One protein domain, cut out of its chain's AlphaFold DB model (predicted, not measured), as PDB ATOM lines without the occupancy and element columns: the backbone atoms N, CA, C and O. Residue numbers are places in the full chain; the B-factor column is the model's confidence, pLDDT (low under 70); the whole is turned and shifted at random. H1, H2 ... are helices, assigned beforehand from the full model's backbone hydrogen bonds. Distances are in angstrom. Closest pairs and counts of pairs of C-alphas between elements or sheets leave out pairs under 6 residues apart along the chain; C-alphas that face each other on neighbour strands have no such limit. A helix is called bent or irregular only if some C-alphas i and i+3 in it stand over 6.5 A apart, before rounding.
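Overview. This is residues 70 to 180 of the 528 residues of an uncharacterized protein of Myxococcales bacterium (UniProt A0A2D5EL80). Four helices, H2, H3, H5 and H6, pack round the long, kinked H4 in a mostly crossed arrangement: H6 lies side by side with it and runs the opposite way, while H3 crosses from H4 to H1, which runs the same way as H4 at a shallow tilt of 3 degrees but with its centre 15.4 A away. H2 and H5 meet at their ends in a corner, both packed on the part of H4 near and after its kink, and the tail of residues 171 to 180 folds back from the end of H6 toward H5. The printed part has 111 residues, with helices H1 to H6 in that order along the chain and no named strand; its class is all helix. The whole is compact, with a radius of gyration of the C-alphas of 12.6 A and spans of 35 by 35 by 22 A.

Arrangement. The hub is H4, residues 126 to 147, which touches four other helices. It has a kink of 92 degrees near residue 141 and is irregular: C-alphas 140 and 143 are 8.3 A apart. H6, residues 162 to 170, touches H4 at a shallow tilt of 5 degrees, opposite ways; the closest C-alphas, of Glu 133 and Cys 162, are 5.0 A apart. H3, residues 108 to 116, touches residues 127 to 135 of H4, about perpendicular at 75 degrees, with the C-alphas of Gly 109 and Arg 131 closest at 4.2 A. H5, residues 150 to 159, touches residues 137 to 146 of H4 at a steep tilt of 65 degrees, closest at the C-alphas of Cys 145 and Cys 153, 4.5 A. H2, residues 89 to 100, touches H4 with residues 89 to 94, only just about perpendicular at 73 degrees; the closest C-alphas, of Val 90 and Cys 145, are 5.2 A apart. H2 and H5 touch only at their ends, closest at the C-alphas of Leu 89 and Asp 150, 5.5 A. H1, residues 74 to 85, touches H3 with residues 79 to 83, closest at the C-alphas of Ala 79 and Ala 116, 5.6 A. H2 and H6 are apart. Every O i to N i+4 pair is within hydrogen-bond range in H1, H2, H3, H5 and H6; in H4 it is 15 of 18.

Along the chain. H4 is 27.3 A from first to last C-alpha, beginning at C-alpha 126 (-8.950, -102.062, 7.630). H1 is 16.3 A long from C-alpha 74 (0.946, -104.150, 5.183), H2 15.4 A and H5 14.1 A. H3 is 12.2 A long, and H6, 12.3 A, ends at C-alpha 170 (-8.149, -102.980, 1.605).

Size, cuts and confidence. The C-alphas farthest apart, of Ser 104 and Gly 179, are 36.5 A apart. The printed part has no cut and no long link. Mean pLDDT of the printed part is 87.2; residue 70, residues 99 to 105 and residues 121 to 124 are under 70.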
ATOM      1  N   PRO A  70      -3.434 -97.262  -0.044       60.06
ATOM      2  CA  PRO A  70      -4.080 -98.448   0.511       60.06
ATOM      3  C   PRO A  70      -4.750 -98.151   1.859       60.06
ATOM      4  O   PRO A  70      -4.150 -97.516   2.724       60.06
ATOM      5  N   LEU A  71      -5.982 -98.645   2.027       72.69
ATOM      6  CA  LEU A  71      -6.804 -98.437   3.226       72.69
ATOM      7  C   LEU A  71      -6.333 -99.289   4.420       72.69
ATOM      8  O   LEU A  71      -6.551 -98.912   5.571       72.69
ATOM      9  N   CYS A  72      -5.638-100.396   4.142       85.19
ATOM     10  CA  CYS A  72      -4.936-101.218   5.126       85.19
ATOM     11  C   CYS A  72      -3.412-101.037   5.026       85.19
ATOM     12  O   CYS A  72      -2.845-100.979   3.926       85.19
ATOM     13  N   VAL A  73      -2.722-101.028   6.170       86.06
ATOM     14  CA  VAL A  73      -1.252-101.118   6.219       86.06
ATOM     15  C   VAL A  73      -0.783-102.565   5.962       86.06
ATOM     16  O   VAL A  73      -1.569-103.495   6.137       86.06
ATOM     17  N   PRO A  74       0.470-102.799   5.505       88.19
ATOM     18  CA  PRO A  74       0.946-104.150   5.183       88.19
ATOM     19  C   PRO A  74       0.859-105.136   6.344       88.19
ATOM     20  O   PRO A  74       0.486-106.284   6.121       88.19
ATOM     21  N   ASP A  75       1.164-104.677   7.555       89.50
ATOM     22  CA  ASP A  75       1.188-105.531   8.741       89.50
ATOM     23  C   ASP A  75      -0.218-106.022   9.106       89.50
ATOM     24  O   ASP A  75      -0.393-107.207   9.374       89.50
ATOM     25  N   ASP A  76      -1.233-105.158   8.997       90.81
ATOM     26  CA  ASP A  76      -2.643-105.524   9.192       90.81
ATOM     27  C   ASP A  76      -3.097-106.572   8.162       90.81
ATOM     28  O   ASP A  76      -3.747-107.554   8.511       90.81
ATOM     29  N   VAL A  77      -2.717-106.416   6.886       91.56
ATOM     30  CA  VAL A  77      -3.045-107.412   5.848       91.56
ATOM     31  C   VAL A  77      -2.332-108.738   6.099       91.56
ATOM     32  O   VAL A  77      -2.932-109.798   5.930       91.56
ATOM     33  N   ALA A  78      -1.066-108.707   6.518       93.50
ATOM     34  CA  ALA A  78      -0.321-109.916   6.854       93.50
ATOM     35  C   ALA A  78      -0.931-110.637   8.066       93.50
ATOM     36  O   ALA A  78      -1.048-111.862   8.057       93.50
ATOM     37  N   ALA A  79      -1.367-109.882   9.074       93.81
ATOM     38  CA  ALA A  79      -2.045-110.408  10.249       93.81
ATOM     39  C   ALA A  79      -3.416-111.018   9.900       93.81
ATOM     40  O   ALA A  79      -3.731-112.132  10.321       93.81
ATOM     41  N   TRP A  80      -4.191-110.350   9.041       95.25
ATOM     42  CA  TRP A  80      -5.463-110.869   8.532       95.25
ATOM     43  C   TRP A  80      -5.295-112.114   7.648       95.25
ATOM     44  O   TRP A  80      -6.072-113.066   7.729       95.25
ATOM     45  N   ARG A  81      -4.232-112.167   6.838       96.06
ATOM     46  CA  ARG A  81      -3.851-113.379   6.100       96.06
ATOM     47  C   ARG A  81      -3.499-114.518   7.061       96.06
ATOM     48  O   ARG A  81      -3.877-115.659   6.810       96.06
ATOM     49  N   ALA A  82      -2.789-114.230   8.151       96.06
ATOM     50  CA  ALA A  82      -2.345-115.247   9.100       96.06
ATOM     51  C   ALA A  82      -3.516-115.956   9.798       96.06
ATOM     52  O   ALA A  82      -3.484-117.180   9.901       96.06
ATOM     53  N   ILE A  83      -4.563-115.229  10.209       95.06
ATOM     54  CA  ILE A  83      -5.743-115.857  10.828       95.06
ATOM     55  C   ILE A  83      -6.486-116.773   9.838       95.06
ATOM     56  O   ILE A  83      -6.903-117.866  10.207       95.06
ATOM     57  N   HIS A  84      -6.562-116.388   8.560       96.06
ATOM     58  CA  HIS A  84      -7.216-117.172   7.505       96.06
ATOM     59  C   HIS A  84      -6.459-118.425   7.068       96.06
ATOM     60  O   HIS A  84      -7.061-119.392   6.599       96.06
ATOM     61  N   LEU A  85      -5.130-118.390   7.147       95.19
ATOM     62  CA  LEU A  85      -4.273-119.525   6.808       95.19
ATOM     63  C   LEU A  85      -3.938-120.400   8.026       95.19
ATOM     64  O   LEU A  85      -3.251-121.409   7.860       95.19
ATOM     65  N   GLY A  86      -4.400-120.014   9.217       92.94
ATOM     66  CA  GLY A  86      -4.232-120.765  10.455       92.94
ATOM     67  C   GLY A  86      -5.115-122.013  10.543       92.94
ATOM     68  O   GLY A  86      -6.020-122.226   9.741       92.94
ATOM     69  N   ASP A  87      -4.851-122.827  11.561       94.00
ATOM     70  CA  ASP A  87      -5.535-124.087  11.900       94.00
ATOM     71  C   ASP A  87      -6.597-123.921  13.005       94.00
ATOM     72  O   ASP A  87      -6.982-124.875  13.682       94.00
ATOM     73  N   ALA A  88      -7.030-122.678  13.224       94.19
ATOM     74  CA  ALA A  88      -8.003-122.308  14.244       94.19
ATOM     75  C   ALA A  88      -9.064-121.324  13.726       94.19
ATOM     76  O   ALA A  88      -9.792-120.750  14.531       94.19
ATOM     77  N   LEU A  89      -9.175-121.114  12.410       94.56
ATOM     78  CA  LEU A  89     -10.097-120.133  11.825       94.56
ATOM     79  C   LEU A  89     -11.544-120.370  12.284       94.56
ATOM     80  O   LEU A  89     -12.186-119.457  12.796       94.56
ATOM     81  N   VAL A  90     -12.049-121.600  12.163       95.12
ATOM     82  CA  VAL A  90     -13.416-121.965  12.582       95.12
ATOM     83  C   VAL A  90     -13.594-121.804  14.090       95.12
ATOM     84  O   VAL A  90     -14.634-121.325  14.550       95.12
ATOM     85  N   ALA A  91     -12.576-122.169  14.874       94.56
ATOM     86  CA  ALA A  91     -12.606-122.020  16.324       94.56
ATOM     87  C   ALA A  91     -12.670-120.540  16.737       94.56
ATOM     88  O   ALA A  91     -13.452-120.186  17.618       94.56
ATOM     89  N   GLU A  92     -11.910-119.671  16.071       94.00
ATOM     90  CA  GLU A  92     -11.905-118.227  16.304       94.00
ATOM     91  C   GLU A  92     -13.215-117.565  15.866       94.00
ATOM     92  O   GLU A  92     -13.773-116.770  16.625       94.00
ATOM     93  N   VAL A  93     -13.758-117.936  14.701       92.00
ATOM     94  CA  VAL A  93     -15.082-117.479  14.245       92.00
ATOM     95  C   VAL A  93     -16.145-117.872  15.267       92.00
ATOM     96  O   VAL A  93     -16.879-117.009  15.741       92.00
ATOM     97  N   THR A  94     -16.177-119.142  15.682       90.25
ATOM     98  CA  THR A  94     -17.143-119.650  16.668       90.25
ATOM     99  C   THR A  94     -17.006-118.922  18.004       90.25
ATOM    100  O   THR A  94     -17.997-118.434  18.551       90.25
ATOM    101  N   ARG A  95     -15.773-118.763  18.504       90.69
ATOM    102  CA  ARG A  95     -15.487-118.002  19.725       90.69
ATOM    103  C   ARG A  95     -16.011-116.576  19.608       90.69
ATOM    104  O   ARG A  95     -16.665-116.105  20.533       90.69
ATOM    105  N   CYS A  96     -15.750-115.896  18.494       89.00
ATOM    106  CA  CYS A  96     -16.198-114.528  18.262       89.00
ATOM    107  C   CYS A  96     -17.710-114.407  18.077       89.00
ATOM    108  O   CYS A  96     -18.286-113.430  18.549       89.00
ATOM    109  N   SER A  97     -18.379-115.395  17.487       84.00
ATOM    110  CA  SER A  97     -19.840-115.463  17.473       84.00
ATOM    111  C   SER A  97     -20.405-115.630  18.887       84.00
ATOM    112  O   SER A  97     -21.351-114.945  19.255       84.00
ATOM    113  N   GLU A  98     -19.804-116.460  19.741       79.88
ATOM    114  CA  GLU A  98     -20.270-116.654  21.122       79.88
ATOM    115  C   GLU A  98     -19.932-115.482  22.065       79.88
ATOM    116  O   GLU A  98     -20.717-115.146  22.959       79.88
ATOM    117  N   SER A  99     -18.756-114.865  21.906       66.88
ATOM    118  CA  SER A  99     -18.277-113.773  22.762       66.88
ATOM    119  C   SER A  99     -18.723-112.398  22.274       66.88
ATOM    120  O   SER A  99     -19.131-111.568  23.085       66.88
ATOM    121  N   GLY A 100     -18.667-112.160  20.961       56.34
ATOM    122  CA  GLY A 100     -19.070-110.913  20.306       56.34
ATOM    123  C   GLY A 100     -20.579-110.698  20.342       56.34
ATOM    124  O   GLY A 100     -21.023-109.561  20.471       56.34
ATOM    125  N   CYS A 101     -21.373-111.774  20.379       59.53
ATOM    126  CA  CYS A 101     -22.828-111.674  20.528       59.53
ATOM    127  C   CYS A 101     -23.298-111.482  21.980       59.53
ATOM    128  O   CYS A 101     -24.496-111.525  22.258       59.53
ATOM    129  N   ARG A 102     -22.378-111.230  22.927       53.44
ATOM    130  CA  ARG A 102     -22.725-110.684  24.254       53.44
ATOM    131  C   ARG A 102     -22.846-109.156  24.249       53.44
ATOM    132  O   ARG A 102     -23.422-108.606  25.185       53.44
ATOM    133  N   ALA A 103     -22.320-108.483  23.225       56.25
ATOM    134  CA  ALA A 103     -22.572-107.073  22.947       56.25
ATOM    135  C   ALA A 103     -23.738-106.941  21.948       56.25
ATOM    136  O   ALA A 103     -23.925-107.806  21.094       56.25
ATOM    137  N   SER A 104     -24.545-105.883  22.075       51.69
ATOM    138  CA  SER A 104     -25.605-105.547  21.114       51.69
ATOM    139  C   SER A 104     -25.258-104.219  20.434       51.69
ATOM    140  O   SER A 104     -25.149-103.219  21.156       51.69
ATOM    141  N   PRO A 105     -25.092-104.176  19.095       65.88
ATOM    142  CA  PRO A 105     -25.137-105.300  18.139       65.88
ATOM    143  C   PRO A 105     -23.899-106.226  18.210       65.88
ATOM    144  O   PRO A 105     -22.856-105.832  18.729       65.88
ATOM    145  N   CYS A 106     -24.025-107.457  17.694       75.06
ATOM    146  CA  CYS A 106     -22.935-108.441  17.646       75.06
ATOM    147  C   CYS A 106     -21.878-108.023  16.603       75.06
ATOM    148  O   CYS A 106     -22.198-107.944  15.422       75.06
ATOM    149  N   ASP A 107     -20.632-107.769  17.026       83.19
ATOM    150  CA  ASP A 107     -19.511-107.371  16.148       83.19
ATOM    151  C   ASP A 107     -18.496-108.524  16.007       83.19
ATOM    152  O   ASP A 107     -17.411-108.508  16.598       83.19
ATOM    153  N   VAL A 108     -18.871-109.572  15.259       87.25
ATOM    154  CA  VAL A 108     -17.992-110.732  15.000       87.25
ATOM    155  C   VAL A 108     -16.729-110.291  14.257       87.25
ATOM    156  O   VAL A 108     -15.630-110.696  14.635       87.25
ATOM    157  N   GLY A 109     -16.874-109.413  13.260       88.00
ATOM    158  CA  GLY A 109     -15.757-108.854  12.498       88.00
ATOM    159  C   GLY A 109     -14.777-108.065  13.349       88.00
ATOM    160  O   GLY A 109     -13.570-108.264  13.240       88.00
ATOM    161  N   GLY A 110     -15.272-107.232  14.264       88.44
ATOM    162  CA  GLY A 110     -14.437-106.534  15.236       88.44
ATOM    163  C   GLY A 110     -13.693-107.490  16.168       88.44
ATOM    164  O   GLY A 110     -12.496-107.314  16.380       88.44
ATOM    165  N   CYS A 111     -14.360-108.533  16.666       90.81
ATOM    166  CA  CYS A 111     -13.717-109.548  17.503       90.81
ATOM    167  C   CYS A 111     -12.617-110.320  16.756       90.81
ATOM    168  O   CYS A 111     -11.552-110.573  17.323       90.81
ATOM    169  N   LEU A 112     -12.850-110.685  15.492       92.25
ATOM    170  CA  LEU A 112     -11.844-111.353  14.662       92.25
ATOM    171  C   LEU A 112     -10.689-110.412  14.317       92.25
ATOM    172  O   LEU A 112      -9.536-110.828  14.351       92.25
ATOM    173  N   ALA A 113     -10.975-109.136  14.055       91.44
ATOM    174  CA  ALA A 113      -9.955-108.110  13.867       91.44
ATOM    175  C   ALA A 113      -9.074-107.943  15.119       91.44
ATOM    176  O   ALA A 113      -7.856-107.830  14.996       91.44
ATOM    177  N   ASP A 114      -9.662-107.982  16.320       90.75
ATOM    178  CA  ASP A 114      -8.911-107.973  17.583       90.75
ATOM    179  C   ASP A 114      -8.056-109.234  17.744       90.75
ATOM    180  O   ASP A 114      -6.894-109.142  18.138       90.75
ATOM    181  N   ALA A 115      -8.606-110.402  17.402       91.56
ATOM    182  CA  ALA A 115      -7.896-111.679  17.455       91.56
ATOM    183  C   ALA A 115      -6.706-111.725  16.484       91.56
ATOM    184  O   ALA A 115      -5.644-112.238  16.831       91.56
ATOM    185  N   ALA A 116      -6.867-111.143  15.295       92.12
ATOM    186  CA  ALA A 116      -5.798-110.982  14.318       92.12
ATOM    187  C   ALA A 116      -4.768-109.917  14.741       92.12
ATOM    188  O   ALA A 116      -3.665-109.902  14.209       92.12
ATOM    189  N   GLY A 117      -5.087-109.041  15.699       91.38
ATOM    190  CA  GLY A 117      -4.199-107.963  16.136       91.38
ATOM    191  C   GLY A 117      -4.208-106.739  15.219       91.38
ATOM    192  O   GLY A 117      -3.205-106.029  15.154       91.38
ATOM    193  N   LEU A 118      -5.321-106.479  14.519       90.31
ATOM    194  CA  LEU A 118      -5.471-105.280  13.691       90.31
ATOM    195  C   LEU A 118      -5.473-104.018  14.559       90.31
ATOM    196  O   LEU A 118      -6.149-103.963  15.592       90.31
ATOM    197  N   ALA A 119      -4.758-102.982  14.117       82.81
ATOM    198  CA  ALA A 119      -4.590-101.754  14.892       82.81
ATOM    199  C   ALA A 119      -5.942-101.098  15.293       82.81
ATOM    200  O   ALA A 119      -6.828-100.940  14.444       82.81
ATOM    201  N   PRO A 120      -6.126-100.687  16.570       72.81
ATOM    202  CA  PRO A 120      -7.331 -99.988  17.026       72.81
ATOM    203  C   PRO A 120      -7.438 -98.580  16.409       72.81
ATOM    204  O   PRO A 120      -6.437 -97.892  16.210       72.81
ATOM    205  N   CYS A 121      -8.662 -98.169  16.061       63.34
ATOM    206  CA  CYS A 121      -8.925 -97.022  15.190       63.34
ATOM    207  C   CYS A 121      -8.668 -95.656  15.839       63.34
ATOM    208  O   CYS A 121      -9.416 -95.274  16.728       63.34
ATOM    209  N   ASP A 122      -7.778 -94.868  15.230       50.84
ATOM    210  CA  ASP A 122      -7.978 -93.414  15.075       50.84
ATOM    211  C   ASP A 122      -8.047 -92.989  13.582       50.84
ATOM    212  O   ASP A 122      -8.478 -91.880  13.274       50.84
ATOM    213  N   ALA A 123      -7.686 -93.875  12.632       52.06
ATOM    214  CA  ALA A 123      -7.766 -93.624  11.179       52.06
ATOM    215  C   ALA A 123      -7.846 -94.892  10.279       52.06
ATOM    216  O   ALA A 123      -7.683 -94.789   9.063       52.06
ATOM    217  N   CYS A 124      -8.053 -96.097  10.830       61.25
ATOM    218  CA  CYS A 124      -7.868 -97.353  10.084       61.25
ATOM    219  C   CYS A 124      -9.171 -97.897   9.470       61.25
ATOM    220  O   CYS A 124     -10.014 -98.439  10.177       61.25
ATOM    221  N   ALA A 125      -9.274 -97.851   8.139       75.38
ATOM    222  CA  ALA A 125     -10.344 -98.470   7.348       75.38
ATOM    223  C   ALA A 125     -10.262-100.013   7.282       75.38
ATOM    224  O   ALA A 125     -11.195-100.671   6.829       75.38
ATOM    225  N   CYS A 126      -9.163-100.619   7.755       86.75
ATOM    226  CA  CYS A 126      -8.950-102.062   7.630       86.75
ATOM    227  C   CYS A 126      -9.920-102.916   8.458       86.75
ATOM    228  O   CYS A 126     -10.356-103.975   8.010       86.75
ATOM    229  N   ARG A 127     -10.310-102.438   9.648       88.88
ATOM    230  CA  ARG A 127     -11.306-103.125  10.485       88.88
ATOM    231  C   ARG A 127     -12.691-103.124   9.844       88.88
ATOM    232  O   ARG A 127     -13.428-104.087  10.009       88.88
ATOM    233  N   ASP A 128     -13.027-102.084   9.086       87.38
ATOM    234  CA  ASP A 128     -14.292-102.027   8.350       87.38
ATOM    235  C   ASP A 128     -14.280-102.990   7.158       87.38
ATOM    236  O   ASP A 128     -15.281-103.654   6.898       87.38
ATOM    237  N   CYS A 129     -13.128-103.163   6.503       90.94
ATOM    238  CA  CYS A 129     -12.950-104.212   5.498       90.94
ATOM    239  C   CYS A 129     -13.123-105.615   6.100       90.94
ATOM    240  O   CYS A 129     -13.830-106.438   5.522       90.94
ATOM    241  N   ALA A 130     -12.527-105.874   7.271       91.56
ATOM    242  CA  ALA A 130     -12.685-107.142   7.987       91.56
ATOM    243  C   ALA A 130     -14.153-107.402   8.370       91.56
ATOM    244  O   ALA A 130     -14.651-108.507   8.177       91.56
ATOM    245  N   ARG A 131     -14.881-106.377   8.838       89.56
ATOM    246  CA  ARG A 131     -16.323-106.484   9.119       89.56
ATOM    247  C   ARG A 131     -17.136-106.838   7.881       89.56
ATOM    248  O   ARG A 131     -17.903-107.792   7.931       89.56
ATOM    249  N   ALA A 132     -16.909-106.142   6.767       89.19
ATOM    250  CA  ALA A 132     -17.608-106.417   5.513       89.19
ATOM    251  C   ALA A 132     -17.378-107.858   5.019       89.19
ATOM    252  O   ALA A 132     -18.296-108.502   4.510       89.19
ATOM    253  N   GLU A 133     -16.163-108.384   5.195       94.00
ATOM    254  CA  GLU A 133     -15.861-109.785   4.912       94.00
ATOM    255  C   GLU A 133     -16.657-110.736   5.811       94.00
ATOM    256  O   GLU A 133     -17.256-111.696   5.324       94.00
ATOM    257  N   THR A 134     -16.705-110.461   7.115       91.75
ATOM    258  CA  THR A 134     -17.409-111.317   8.075       91.75
ATOM    259  C   THR A 134     -18.926-111.249   7.957       91.75
ATOM    260  O   THR A 134     -19.587-112.256   8.190       91.75
ATOM    261  N   ASP A 135     -19.480-110.115   7.530       89.19
ATOM    262  CA  ASP A 135     -20.907-109.988   7.223       89.19
ATOM    263  C   ASP A 135     -21.257-110.866   6.012       89.19
ATOM    264  O   ASP A 135     -22.183-111.675   6.060       89.19
ATOM    265  N   CYS A 136     -20.429-110.818   4.960       92.38
ATOM    266  CA  CYS A 136     -20.534-111.741   3.829       92.38
ATOM    267  C   CYS A 136     -20.411-113.211   4.271       92.38
ATOM    268  O   CYS A 136     -21.171-114.069   3.813       92.38
ATOM    269  N   ALA A 137     -19.484-113.514   5.187       92.56
ATOM    270  CA  ALA A 137     -19.294-114.857   5.725       92.56
ATOM    271  C   ALA A 137     -20.520-115.362   6.497       92.56
ATOM    272  O   ALA A 137     -20.902-116.524   6.345       92.56
ATOM    273  N   ALA A 138     -21.147-114.505   7.302       89.44
ATOM    274  CA  ALA A 138     -22.358-114.835   8.042       89.44
ATOM    275  C   ALA A 138     -23.521-115.162   7.091       89.44
ATOM    276  O   ALA A 138     -24.230-116.146   7.306       89.44
ATOM    277  N   ASP A 139     -23.652-114.408   5.999       89.38
ATOM    278  CA  ASP A 139     -24.722-114.599   5.020       89.38
ATOM    279  C   ASP A 139     -24.505-115.824   4.122       89.38
ATOM    280  O   ASP A 139     -25.454-116.534   3.790       89.38
ATOM    281  N   ARG A 140     -23.263-116.078   3.688       93.06
ATOM    282  CA  ARG A 140     -22.968-117.063   2.627       93.06
ATOM    283  C   ARG A 140     -22.252-118.317   3.103       93.06
ATOM    284  O   ARG A 140     -22.301-119.334   2.412       93.06
ATOM    285  N   CYS A 141     -21.588-118.254   4.253       95.06
ATOM    286  CA  CYS A 141     -20.625-119.257   4.704       95.06
ATOM    287  C   CYS A 141     -20.827-119.742   6.137       95.06
ATOM    288  O   CYS A 141     -20.003-120.517   6.624       95.06
ATOM    289  N   ALA A 142     -21.935-119.383   6.793       90.56
ATOM    290  CA  ALA A 142     -22.202-119.761   8.180       90.56
ATOM    291  C   ALA A 142     -22.017-121.265   8.444       90.56
ATOM    292  O   ALA A 142     -21.348-121.649   9.402       90.56
ATOM    293  N   SER A 143     -22.540-122.134   7.570       91.06
ATOM    294  CA  SER A 143     -22.390-123.587   7.743       91.06
ATOM    295  C   SER A 143     -20.933-124.041   7.629       91.06
ATOM    296  O   SER A 143     -20.502-124.871   8.423       91.06
ATOM    297  N   ALA A 144     -20.167-123.484   6.687       94.94
ATOM    298  CA  ALA A 144     -18.761-123.831   6.499       94.94
ATOM    299  C   ALA A 144     -17.892-123.350   7.667       94.94
ATOM    300  O   ALA A 144     -17.072-124.111   8.169       94.94
ATOM    301  N   CYS A 145     -18.126-122.126   8.140       94.44
ATOM    302  CA  CYS A 145     -17.342-121.504   9.207       94.44
ATOM    303  C   CYS A 145     -17.802-121.853  10.629       94.44
ATOM    304  O   CYS A 145     -17.194-121.386  11.584       94.44
ATOM    305  N   THR A 146     -18.835-122.692  10.770       89.69
ATOM    306  CA  THR A 146     -19.305-123.210  12.070       89.69
ATOM    307  C   THR A 146     -19.196-124.733  12.165       89.69
ATOM    308  O   THR A 146     -18.839-125.262  13.211       89.69
ATOM    309  N   ASN A 147     -19.511-125.458  11.084       89.62
ATOM    310  CA  ASN A 147     -19.597-126.926  11.087       89.62
ATOM    311  C   ASN A 147     -18.557-127.604  10.181       89.62
ATOM    312  O   ASN A 147     -18.482-128.835  10.157       89.62
ATOM    313  N   GLY A 148     -17.818-126.833   9.381       91.81
ATOM    314  CA  GLY A 148     -16.800-127.341   8.468       91.81
ATOM    315  C   GLY A 148     -15.400-127.370   9.074       91.81
ATOM    316  O   GLY A 148     -15.188-127.096  10.252       91.81
ATOM    317  N   THR A 149     -14.432-127.714   8.232       94.00
ATOM    318  CA  THR A 149     -13.002-127.546   8.519       94.00
ATOM    319  C   THR A 149     -12.548-126.107   8.247       94.00
ATOM    320  O   THR A 149     -13.227-125.369   7.528       94.00
ATOM    321  N   ASP A 150     -11.365-125.710   8.726       94.69
ATOM    322  CA  ASP A 150     -10.777-124.402   8.374       94.69
ATOM    323  C   ASP A 150     -10.619-124.236   6.859       94.69
ATOM    324  O   ASP A 150     -10.873-123.163   6.308       94.69
ATOM    325  N   LEU A 151     -10.286-125.328   6.160       92.50
ATOM    326  CA  LEU A 151     -10.235-125.346   4.704       92.50
ATOM    327  C   LEU A 151     -11.623-125.149   4.078       92.50
ATOM    328  O   LEU A 151     -11.725-124.415   3.099       92.50
ATOM    329  N   ASP A 152     -12.683-125.764   4.617       94.31
ATOM    330  CA  ASP A 152     -14.048-125.544   4.125       94.31
ATOM    331  C   ASP A 152     -14.486-124.091   4.323       94.31
ATOM    332  O   ASP A 152     -15.038-123.500   3.397       94.31
ATOM    333  N   CYS A 153     -14.218-123.507   5.497       96.19
ATOM    334  CA  CYS A 153     -14.520-122.105   5.777       96.19
ATOM    335  C   CYS A 153     -13.769-121.190   4.805       96.19
ATOM    336  O   CYS A 153     -14.400-120.441   4.064       96.19
ATOM    337  N   ARG A 154     -12.441-121.327   4.702       95.81
ATOM    338  CA  ARG A 154     -11.625-120.535   3.772       95.81
ATOM    339  C   ARG A 154     -12.082-120.695   2.322       95.81
ATOM    340  O   ARG A 154     -12.243-119.701   1.618       95.81
ATOM    341  N   ARG A 155     -12.322-121.931   1.869       94.19
ATOM    342  CA  ARG A 155     -12.839-122.202   0.522       94.19
ATOM    343  C   ARG A 155     -14.166-121.491   0.312       94.19
ATOM    344  O   ARG A 155     -14.320-120.817  -0.697       94.19
ATOM    345  N   CYS A 156     -15.090-121.598   1.261       95.69
ATOM    346  CA  CYS A 156     -16.377-120.925   1.185       95.69
ATOM    347  C   CYS A 156     -16.228-119.405   1.046       95.69
ATOM    348  O   CYS A 156     -16.828-118.825   0.143       95.69
ATOM    349  N   LEU A 157     -15.394-118.769   1.878       95.88
ATOM    350  CA  LEU A 157     -15.147-117.321   1.827       95.88
ATOM    351  C   LEU A 157     -14.629-116.878   0.451       95.88
ATOM    352  O   LEU A 157     -15.001-115.813  -0.044       95.88
ATOM    353  N   CYS A 158     -13.805-117.713  -0.183       94.31
ATOM    354  CA  CYS A 158     -13.323-117.497  -1.542       94.31
ATOM    355  C   CYS A 158     -14.415-117.716  -2.602       94.31
ATOM    356  O   CYS A 158     -14.569-116.878  -3.486       94.31
ATOM    357  N   GLU A 159     -15.205-118.793  -2.504       92.62
ATOM    358  CA  GLU A 159     -16.332-119.074  -3.414       92.62
ATOM    359  C   GLU A 159     -17.380-117.955  -3.394       92.62
ATOM    360  O   GLU A 159     -17.871-117.548  -4.445       92.62
ATOM    361  N   ALA A 160     -17.711-117.454  -2.202       92.75
ATOM    362  CA  ALA A 160     -18.695-116.397  -1.991       92.75
ATOM    363  C   ALA A 160     -18.178-114.998  -2.375       92.75
ATOM    364  O   ALA A 160     -18.949-114.039  -2.392       92.75
ATOM    365  N   GLY A 161     -16.881-114.864  -2.673       92.06
ATOM    366  CA  GLY A 161     -16.250-113.582  -2.977       92.06
ATOM    367  C   GLY A 161     -16.073-112.665  -1.762       92.06
ATOM    368  O   GLY A 161     -15.814-111.475  -1.956       92.06
ATOM    369  N   CYS A 162     -16.179-113.188  -0.535       94.38
ATOM    370  CA  CYS A 162     -16.000-112.414   0.696       94.38
ATOM    371  C   CYS A 162     -14.558-111.901   0.814       94.38
ATOM    372  O   CYS A 162     -14.351-110.699   0.971       94.38
ATOM    373  N   ILE A 163     -13.562-112.776   0.602       95.69
ATOM    374  CA  ILE A 163     -12.138-112.387   0.575       95.69
ATOM    375  C   ILE A 163     -11.876-111.340  -0.515       95.69
ATOM    376  O   ILE A 163     -11.230-110.328  -0.271       95.69
ATOM    377  N   ALA A 164     -12.446-111.522  -1.708       91.62
ATOM    378  CA  ALA A 164     -12.297-110.546  -2.785       91.62
ATOM    379  C   ALA A 164     -12.931-109.185  -2.426       91.62
ATOM    380  O   ALA A 164     -12.472-108.139  -2.891       91.62
ATOM    381  N   ALA A 165     -13.989-109.170  -1.608       89.62
ATOM    382  CA  ALA A 165     -14.580-107.940  -1.084       89.62
ATOM    383  C   ALA A 165     -13.630-107.242  -0.099       89.62
ATOM    384  O   ALA A 165     -13.424-106.030  -0.223       89.62
ATOM    385  N   PHE A 166     -13.000-108.006   0.800       92.81
ATOM    386  CA  PHE A 166     -11.943-107.507   1.677       92.81
ATOM    387  C   PHE A 166     -10.790-106.913   0.872       92.81
ATOM    388  O   PHE A 166     -10.419-105.770   1.102       92.81
ATOM    389  N   GLU A 167     -10.263-107.632  -0.118       93.12
ATOM    390  CA  GLU A 167      -9.118-107.196  -0.929       93.12
ATOM    391  C   GLU A 167      -9.404-105.905  -1.703       93.12
ATOM    392  O   GLU A 167      -8.569-104.994  -1.740       93.12
ATOM    393  N   ARG A 168     -10.615-105.775  -2.266       90.00
ATOM    394  CA  ARG A 168     -11.075-104.530  -2.906       90.00
ATOM    395  C   ARG A 168     -11.163-103.378  -1.909       90.00
ATOM    396  O   ARG A 168     -10.728-102.273  -2.229       90.00
ATOM    397  N   CYS A 169     -11.698-103.632  -0.717       89.81
ATOM    398  CA  CYS A 169     -11.786-102.638   0.350       89.81
ATOM    399  C   CYS A 169     -10.390-102.223   0.846       89.81
ATOM    400  O   CYS A 169     -10.063-101.042   0.868       89.81
ATOM    401  N   ALA A 170      -9.519-103.186   1.147       89.44
ATOM    402  CA  ALA A 170      -8.149-102.980   1.605       89.44
ATOM    403  C   ALA A 170      -7.241-102.356   0.529       89.44
ATOM    404  O   ALA A 170      -6.197-101.779   0.855       89.44
ATOM    405  N   ARG A 171      -7.647-102.466  -0.747       89.44
ATOM    406  CA  ARG A 171      -6.867-102.156  -1.955       89.44
ATOM    407  C   ARG A 171      -5.563-102.948  -2.013       89.44
ATOM    408  O   ARG A 171      -4.517-102.404  -2.374       89.44
ATOM    409  N   ARG A 172      -5.615-104.215  -1.596       89.25
ATOM    410  CA  ARG A 172      -4.463-105.121  -1.522       89.25
ATOM    411  C   ARG A 172      -4.890-106.562  -1.711       89.25
ATOM    412  O   ARG A 172      -5.892-106.973  -1.148       89.25
ATOM    413  N   ASP A 173      -4.072-107.303  -2.444       92.06
ATOM    414  CA  ASP A 173      -4.180-108.752  -2.567       92.06
ATOM    415  C   ASP A 173      -3.636-109.422  -1.299       92.06
ATOM    416  O   ASP A 173      -2.564-109.060  -0.797       92.06
ATOM    417  N   THR A 174      -4.396-110.371  -0.763       93.31
ATOM    418  CA  THR A 174      -4.018-111.132   0.425       93.31
ATOM    419  C   THR A 174      -3.455-112.503   0.083       93.31
ATOM    420  O   THR A 174      -2.790-113.089   0.936       93.31
ATOM    421  N   GLY A 175      -3.710-113.038  -1.115       93.94
ATOM    422  CA  GLY A 175      -3.398-114.417  -1.493       93.94
ATOM    423  C   GLY A 175      -4.080-115.484  -0.622       93.94
ATOM    424  O   GLY A 175      -3.657-116.637  -0.630       93.94
ATOM    425  N   ILE A 176      -5.113-115.142   0.161       95.81
ATOM    426  CA  ILE A 176      -5.811-116.096   1.049       95.81
ATOM    427  C   ILE A 176      -6.470-117.228   0.245       95.81
ATOM    428  O   ILE A 176      -6.523-118.371   0.702       95.81
ATOM    429  N   CYS A 177      -6.949-116.924  -0.962       94.00
ATOM    430  CA  CYS A 177      -7.634-117.890  -1.817       94.00
ATOM    431  C   CYS A 177      -6.701-118.801  -2.623       94.00
ATOM    432  O   CYS A 177      -7.172-119.739  -3.272       94.00
ATOM    433  N   GLU A 178      -5.385-118.584  -2.562       89.81
ATOM    434  CA  GLU A 178      -4.405-119.443  -3.227       89.81
ATOM    435  C   GLU A 178      -4.494-120.877  -2.677       89.81
ATOM    436  O   GLU A 178      -4.336-121.131  -1.483       89.81
ATOM    437  N   GLY A 179      -4.792-121.844  -3.553       83.75
ATOM    438  CA  GLY A 179      -4.933-123.254  -3.169       83.75
ATOM    439  C   GLY A 179      -6.170-123.576  -2.317       83.75
ATOM    440  O   GLY A 179      -6.278-124.682  -1.786       83.75
ATOM    441  N   ALA A 180      -7.130-122.653  -2.172       87.06
ATOM    442  CA  ALA A 180      -8.365-122.909  -1.427       87.06
ATOM    443  C   ALA A 180      -9.274-123.954  -2.106       87.06
ATOM    444  O   ALA A 180     -10.064-124.621  -1.438       87.06
TER     445      ALA A 180